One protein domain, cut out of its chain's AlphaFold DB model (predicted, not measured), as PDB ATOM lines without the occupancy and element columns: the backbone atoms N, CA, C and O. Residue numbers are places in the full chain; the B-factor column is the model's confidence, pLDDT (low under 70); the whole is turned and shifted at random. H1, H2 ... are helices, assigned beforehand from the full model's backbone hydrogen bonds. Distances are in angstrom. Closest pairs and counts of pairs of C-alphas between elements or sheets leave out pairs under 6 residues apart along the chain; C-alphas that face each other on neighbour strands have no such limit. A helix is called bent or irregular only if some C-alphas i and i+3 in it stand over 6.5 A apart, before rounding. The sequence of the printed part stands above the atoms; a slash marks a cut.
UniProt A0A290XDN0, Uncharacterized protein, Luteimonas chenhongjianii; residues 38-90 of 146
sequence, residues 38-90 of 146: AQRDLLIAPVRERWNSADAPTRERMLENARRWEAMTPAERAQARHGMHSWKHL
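Overview. This is residues 38 to 90 of the 146 residues of an uncharacterized protein of Luteimonas chenhongjianii (UniProt A0A290XDN0). Three helices of equal residue count follow one another end to end as an open, three-armed chain with two corners: H1 meets one end of H2, and H3 meets the other end of H2. H2 makes the middle arm, H1 and H3 are apart, and there is no common core; residues 38 to 46 of H1 and residues 81 to 90, of which 81 to 89 belong to H3, stick out freely. The printed part has 53 residues with three named helices, in the order H1, H2, H3, and no named strand, and its class is all helix. The whole is loose, with a radius of gyration of the C-alphas of 13.7 A, and the C-alphas span 30 by 28 by 25 A along their three main axes.

Arrangement. H1, residues 38 to 53, and H2, residues 56 to 71, are close but not clearly touching, with 2 pairs of C-alphas within 8 A. Their closest C-alphas are those of Trp 51 and Arg 59, 6.4 A apart. They run opposite ways at a steep tilt of 46 degrees, and their centres are 16.1 A apart. H2 and H3, residues 74 to 89, are close but not clearly touching, with 1 pair of C-alphas within 8 A. That closest pair is Trp 69 and Arg 77, with C-alphas 7.4 A apart. These two helices run opposite ways at a steep tilt of 55 degrees, with centres 18.2 A apart. H1 and H3 are apart. In H2 and H3 each backbone O i to N i+4 pair is within hydrogen-bond range; in H1 10 of 12 are.

Along the chain. H1 begins at C-alpha 38, at (46.644, -32.575, 54.284), and measures 21.8 A from first to last C-alpha. It is irregular, with C-alphas 43 and 46 standing 7.4 A apart, and it has a kink of 51 degrees near residue 45. A tight link of 2 residues, Ala 54 and Asp 55, joins it to H2. H2 begins at C-alpha 56, at (29.772, -18.336, 36.974), and measures 22.7 A. A second tight link, Met 72 and Thr 73, joins H2 to H3. H3 measures 23.0 A and ends at C-alpha 89, at (19.862, -47.989, 43.520).

Size, cuts and confidence. The two C-alphas farthest apart are those of Ala 38 and Leu 90, the first and last printed residues, at 35.5 A. Without the stretches that stand free, the body has 34 residues and spans 33 by 15 by 11 A. The printed part has no cut, and neither link is long. The mean pLDDT of the printed part is 95.8, and no printed residue is under 70.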
ATOM      1  N   ALA A  38      46.325 -31.897  55.541       95.88
ATOM      2  CA  ALA A  38      46.644 -32.575  54.284       95.88
ATOM      3  C   ALA A  38      45.626 -33.677  53.929       95.88
ATOM      4  O   ALA A  38      45.237 -33.810  52.773       95.88
ATOM      5  N   GLN A  39      45.141 -34.441  54.914       95.81
ATOM      6  CA  GLN A  39      44.108 -35.459  54.684       95.81
ATOM      7  C   GLN A  39      42.765 -34.838  54.289       95.81
ATOM      8  O   GLN A  39      42.126 -35.312  53.351       95.81
ATOM      9  N   ARG A  40      42.339 -33.767  54.972       96.62
ATOM     10  CA  ARG A  40      41.118 -33.036  54.592       96.62
ATOM     11  C   ARG A  40      41.230 -32.484  53.178       96.62
ATOM     12  O   ARG A  40      40.268 -32.594  52.420       96.62
ATOM     13  N   ASP A  41      42.397 -31.950  52.824       95.69
ATOM     14  CA  ASP A  41      42.668 -31.398  51.500       95.69
ATOM     15  C   ASP A  41      42.449 -32.427  50.382       95.69
ATOM     16  O   ASP A  41      41.736 -32.155  49.415       95.69
ATOM     17  N   LEU A  42      42.959 -33.648  50.569       95.81
ATOM     18  CA  LEU A  42      42.761 -34.755  49.630       95.81
ATOM     19  C   LEU A  42      41.280 -35.122  49.454       95.81
ATOM     20  O   LEU A  42      40.838 -35.393  48.339       95.81
ATOM     21  N   LEU A  43      40.492 -35.106  50.535       95.88
ATOM     22  CA  LEU A  43      39.068 -35.455  50.482       95.88
ATOM     23  C   LEU A  43      38.217 -34.384  49.785       95.88
ATOM     24  O   LEU A  43      37.212 -34.717  49.151       95.88
ATOM     25  N   ILE A  44      38.604 -33.108  49.876       96.25
ATOM     26  CA  ILE A  44      37.880 -32.003  49.224       96.25
ATOM     27  C   ILE A  44      38.395 -31.680  47.818       96.25
ATOM     28  O   ILE A  44      37.708 -30.965  47.081       96.25
ATOM     29  N   ALA A  45      39.560 -32.202  47.416       97.12
ATOM     30  CA  ALA A  45      40.194 -31.888  46.135       97.12
ATOM     31  C   ALA A  45      39.248 -32.031  44.921       97.12
ATOM     32  O   ALA A  45      39.129 -31.059  44.171       97.12
ATOM     33  N   PRO A  46      38.447 -33.110  44.771       96.56
ATOM     34  CA  PRO A  46      37.528 -33.228  43.634       96.56
ATOM     35  C   PRO A  46      36.415 -32.168  43.619       96.56
ATOM     36  O   PRO A  46      35.863 -31.844  42.567       96.56
ATOM     37  N   VAL A  47      36.022 -31.648  44.788       95.44
ATOM     38  CA  VAL A  47      35.033 -30.562  44.891       95.44
ATOM     39  C   VAL A  47      35.663 -29.245  44.451       95.44
ATOM     40  O   VAL A  47      35.055 -28.517  43.668       95.44
ATOM     41  N   ARG A  48      36.888 -28.971  44.909       96.56
ATOM     42  CA  ARG A  48      37.659 -27.781  44.534       96.56
ATOM     43  C   ARG A  48      37.963 -27.738  43.038       96.56
ATOM     44  O   ARG A  48      37.785 -26.697  42.419       96.56
ATOM     45  N   GLU A  49      38.364 -28.857  42.442       96.88
ATOM     46  CA  GLU A  49      38.609 -28.944  40.997       96.88
ATOM     47  C   GLU A  49      37.350 -28.624  40.187       96.88
ATOM     48  O   GLU A  49      37.399 -27.787  39.287       96.88
ATOM     49  N   ARG A  50      36.199 -29.213  40.554       95.69
ATOM     50  CA  ARG A  50      34.905 -28.885  39.928       95.69
ATOM     51  C   ARG A  50      34.512 -27.421  40.108       95.69
ATOM     52  O   ARG A  50      33.925 -26.845  39.204       95.69
ATOM     53  N   TRP A  51      34.797 -26.827  41.265       96.62
ATOM     54  CA  TRP A  51      34.531 -25.410  41.510       96.62
ATOM     55  C   TRP A  51      35.385 -24.506  40.611       96.62
ATOM     56  O   TRP A  51      34.880 -23.553  40.015       96.62
ATOM     57  N   ASN A  52      36.674 -24.821  40.481       96.88
ATOM     58  CA  ASN A  52      37.607 -24.037  39.680       96.88
ATOM     59  C   ASN A  52      37.292 -24.125  38.182       96.88
ATOM     60  O   ASN A  52      37.381 -23.108  37.496       96.88
ATOM     61  N   SER A  53      36.868 -25.292  37.688       96.12
ATOM     62  CA  SER A  53      36.495 -25.487  36.279       96.12
ATOM     63  C   SER A  53      35.077 -25.029  35.921       96.12
ATOM     64  O   SER A  53      34.759 -24.921  34.740       96.12
ATOM     65  N   ALA A  54      34.223 -24.757  36.910       95.00
ATOM     66  CA  ALA A  54      32.862 -24.280  36.690       95.00
ATOM     67  C   ALA A  54      32.819 -22.823  36.194       95.00
ATOM     68  O   ALA A  54      33.599 -21.978  36.632       95.00
ATOM     69  N   ASP A  55      31.850 -22.512  35.336       95.62
ATOM     70  CA  ASP A  55      31.481 -21.142  34.978       95.62
ATOM     71  C   ASP A  55      30.725 -20.427  36.119       95.62
ATOM     72  O   ASP A  55      30.402 -21.014  37.159       95.62
ATOM     73  N   ALA A  56      30.452 -19.129  35.950       95.94
ATOM     74  CA  ALA A  56      29.772 -18.336  36.974       95.94
ATOM     75  C   ALA A  56      28.365 -18.871  37.332       95.94
ATOM     76  O   ALA A  56      28.107 -19.049  38.528       95.94
ATOM     77  N   PRO A  57      27.479 -19.216  36.371       94.38
ATOM     78  CA  PRO A  57      26.170 -19.791  36.694       94.38
ATOM     79  C   PRO A  57      26.266 -21.117  37.457       94.38
ATOM     80  O   PRO A  57      25.502 -21.369  38.394       94.38
ATOM     81  N   THR A  58      27.224 -21.977  37.101       93.56
ATOM     82  CA  THR A  58      27.418 -23.253  37.792       93.56
ATOM     83  C   THR A  58      27.942 -23.052  39.207       93.56
ATOM     84  O   THR A  58      27.449 -23.725  40.116       93.56
ATOM     85  N   ARG A  59      28.878 -22.120  39.423       96.19
ATOM     86  CA  ARG A  59      29.357 -21.768  40.769       96.19
ATOM     87  C   ARG A  59      28.227 -21.235  41.649       96.19
ATOM     88  O   ARG A  59      28.097 -21.694  42.783       96.19
ATOM     89  N   GLU A  60      27.360 -20.365  41.129       96.56
ATOM     90  CA  GLU A  60      26.213 -19.862  41.902       96.56
ATOM     91  C   GLU A  60      25.274 -21.004  42.309       96.56
ATOM     92  O   GLU A  60      24.928 -21.144  43.481       96.56
ATOM     93  N   ARG A  61      24.953 -21.913  41.381       94.00
ATOM     94  CA  ARG A  61      24.149 -23.106  41.687       94.00
ATOM     95  C   ARG A  61      24.814 -24.014  42.729       94.00
ATOM     96  O   ARG A  61      24.124 -24.612  43.555       94.00
ATOM     97  N   MET A  62      26.141 -24.161  42.701       95.44
ATOM     98  CA  MET A  62      26.875 -24.918  43.723       95.44
ATOM     99  C   MET A  62      26.742 -24.264  45.106       95.44
ATOM    100  O   MET A  62      26.474 -24.978  46.075       95.44
ATOM    101  N   LEU A  63      26.863 -22.935  45.195       97.38
ATOM    102  CA  LEU A  63      26.660 -22.193  46.444       97.38
ATOM    103  C   LEU A  63      25.215 -22.269  46.936       97.38
ATOM    104  O   LEU A  63      25.001 -22.483  48.125       97.38
ATOM    105  N   GLU A  64      24.224 -22.143  46.053       97.12
ATOM    106  CA  GLU A  64      22.814 -22.259  46.433       97.12
ATOM    107  C   GLU A  64      22.519 -23.630  47.061       97.12
ATOM    108  O   GLU A  64      21.898 -23.719  48.121       97.12
ATOM    109  N   ASN A  65      23.034 -24.704  46.455       95.06
ATOM    110  CA  ASN A  65      22.909 -26.051  47.008       95.06
ATOM    111  C   ASN A  65      23.589 -26.175  48.381       95.06
ATOM    112  O   ASN A  65      23.036 -26.819  49.273       95.06
ATOM    113  N   ALA A  66      24.761 -25.557  48.562       96.06
ATOM    114  CA  ALA A  66      25.474 -25.553  49.837       96.06
ATOM    115  C   ALA A  66      24.701 -24.793  50.928       96.06
ATOM    116  O   ALA A  66      24.489 -25.345  52.005       96.06
ATOM    117  N   ARG A  67      24.197 -23.587  50.627       97.81
ATOM    118  CA  ARG A  67      23.350 -22.791  51.537       97.81
ATOM    119  C   ARG A  67      22.087 -23.557  51.932       97.81
ATOM    120  O   ARG A  67      21.717 -23.600  53.100       97.81
ATOM    121  N   ARG A  68      21.444 -24.230  50.969       96.38
ATOM    122  CA  ARG A  68      20.265 -25.064  51.240       96.38
ATOM    123  C   ARG A  68      20.600 -26.229  52.168       96.38
ATOM    124  O   ARG A  68      19.831 -26.514  53.076       96.38
ATOM    125  N   TRP A  69      21.732 -26.899  51.951       95.94
ATOM    126  CA  TRP A  69      22.187 -27.988  52.817       95.94
ATOM    127  C   TRP A  69      22.521 -27.513  54.236       95.94
ATOM    128  O   TRP A  69      22.182 -28.186  55.213       95.94
ATOM    129  N   GLU A  70      23.169 -26.354  54.357       96.88
ATOM    130  CA  GLU A  70      23.472 -25.719  55.638       96.88
ATOM    131  C   GLU A  70      22.190 -25.432  56.429       96.88
ATOM    132  O   GLU A  70      22.109 -25.820  57.594       96.88
ATOM    133  N   ALA A  71      21.163 -24.887  55.773       97.75
ATOM    134  CA  ALA A  71      19.871 -24.570  56.380       97.75
ATOM    135  C   ALA A  71      19.028 -25.797  56.787       97.75
ATOM    136  O   ALA A  71      18.084 -25.651  57.559       97.75
ATOM    137  N   MET A  72      19.342 -27.001  56.290       98.00
ATOM    138  CA  MET A  72      18.602 -28.216  56.653       98.00
ATOM    139  C   MET A  72      18.867 -28.643  58.100       98.00
ATOM    140  O   MET A  72      20.016 -28.758  58.542       98.00
ATOM    141  N   THR A  73      17.798 -29.025  58.790       98.19
ATOM    142  CA  THR A  73      17.828 -29.717  60.079       98.19
ATOM    143  C   THR A  73      18.485 -31.104  59.967       98.19
ATOM    144  O   THR A  73      18.545 -31.700  58.883       98.19
ATOM    145  N   PRO A  74      18.953 -31.698  61.084       97.19
ATOM    146  CA  PRO A  74      19.499 -33.057  61.072       97.19
ATOM    147  C   PRO A  74      18.546 -34.107  60.478       97.19
ATOM    148  O   PRO A  74      19.001 -35.007  59.765       97.19
ATOM    149  N   ALA A  75      17.237 -33.968  60.726       97.69
ATOM    150  CA  ALA A  75      16.201 -34.850  60.196       97.69
ATOM    151  C   ALA A  75      16.056 -34.713  58.671       97.69
ATOM    152  O   ALA A  75      16.089 -35.716  57.956       97.69
ATOM    153  N   GLU A  76      16.003 -33.486  58.150       96.69
ATOM    154  CA  GLU A  76      15.950 -33.237  56.703       96.69
ATOM    155  C   GLU A  76      17.202 -33.759  55.994       96.69
ATOM    156  O   GLU A  76      17.102 -34.409  54.952       96.69
ATOM    157  N   ARG A  77      18.392 -33.569  56.582       96.94
ATOM    158  CA  ARG A  77      19.630 -34.139  56.028       96.94
ATOM    159  C   ARG A  77      19.601 -35.668  56.029       96.94
ATOM    160  O   ARG A  77      20.126 -36.285  55.101       96.94
ATOM    161  N   ALA A  78      19.009 -36.301  57.046       96.56
ATOM    162  CA  ALA A  78      18.836 -37.753  57.084       96.56
ATOM    163  C   ALA A  78      17.898 -38.239  55.972       96.56
ATOM    164  O   ALA A  78      18.252 -39.165  55.239       96.56
ATOM    165  N   GLN A  79      16.766 -37.561  55.777       96.06
ATOM    166  CA  GLN A  79      15.841 -37.849  54.685       96.06
ATOM    167  C   GLN A  79      16.495 -37.646  53.312       96.06
ATOM    168  O   GLN A  79      16.359 -38.497  52.435       96.06
ATOM    169  N   ALA A  80      17.270 -36.574  53.125       94.31
ATOM    170  CA  ALA A  80      18.000 -36.319  51.885       94.31
ATOM    171  C   ALA A  80      19.036 -37.418  51.586       94.31
ATOM    172  O   ALA A  80      19.136 -37.884  50.448       94.31
ATOM    173  N   ARG A  81      19.778 -37.888  52.602       94.50
ATOM    174  CA  ARG A  81      20.705 -39.026  52.462       94.50
ATOM    175  C   ARG A  81      19.974 -40.310  52.089       94.50
ATOM    176  O   ARG A  81      20.445 -41.025  51.206       94.50
ATOM    177  N   HIS A  82      18.834 -40.584  52.721       95.19
ATOM    178  CA  HIS A  82      18.012 -41.743  52.389       95.19
ATOM    179  C   HIS A  82      17.510 -41.667  50.941       95.19
ATOM    180  O   HIS A  82      17.732 -42.596  50.170       95.19
ATOM    181  N   GLY A  83      16.958 -40.524  50.523       93.44
ATOM    182  CA  GLY A  83      16.518 -40.307  49.144       93.44
ATOM    183  C   GLY A  83      17.648 -40.466  48.123       93.44
ATOM    184  O   GLY A  83      17.465 -41.114  47.095       93.44
ATOM    185  N   MET A  84      18.846 -39.952  48.425       93.44
ATOM    186  CA  MET A  84      20.036 -40.154  47.590       93.44
ATOM    187  C   MET A  84      20.446 -41.631  47.513       93.44
ATOM    188  O   MET A  84      20.844 -42.104  46.448       93.44
ATOM    189  N   HIS A  85      20.363 -42.367  48.624       93.94
ATOM    190  CA  HIS A  85      20.640 -43.799  48.635       93.94
ATOM    191  C   HIS A  85      19.646 -44.548  47.742       93.94
ATOM    192  O   HIS A  85      20.082 -45.255  46.837       93.94
ATOM    193  N   SER A  86      18.341 -44.321  47.904       92.81
ATOM    194  CA  SER A  86      17.311 -44.920  47.046       92.81
ATOM    195  C   SER A  86      17.534 -44.575  45.573       92.81
ATOM    196  O   SER A  86      17.545 -45.463  44.726       92.81
ATOM    197  N   TRP A  87      17.830 -43.307  45.269       93.38
ATOM    198  CA  TRP A  87      18.114 -42.834  43.911       93.38
ATOM    199  C   TRP A  87      19.264 -43.592  43.233       93.38
ATOM    200  O   TRP A  87      19.153 -44.003  42.077       93.38
ATOM    201  N   LYS A  88      20.375 -43.804  43.951       92.44
ATOM    202  CA  LYS A  88      21.544 -44.532  43.428       92.44
ATOM    203  C   LYS A  88      21.239 -45.993  43.095       92.44
ATOM    204  O   LYS A  88      21.895 -46.540  42.214       92.44
ATOM    205  N   HIS A  89      20.250 -46.596  43.747       94.69
ATOM    206  CA  HIS A  89      19.862 -47.989  43.520       94.69
ATOM    207  C   HIS A  89      18.711 -48.143  42.519       94.69
ATOM    208  O   HIS A  89      18.401 -49.264  42.130       94.69
ATOM    209  N   LEU A  90      18.105 -47.044  42.053       93.25
ATOM    210  CA  LEU A  90      17.110 -47.114  40.985       93.25
ATOM    211  C   LEU A  90      17.754 -47.574  39.666       93.25
ATOM    212  O   LEU A  90      18.811 -47.035  39.303       93.25
TER     213      LEU A  90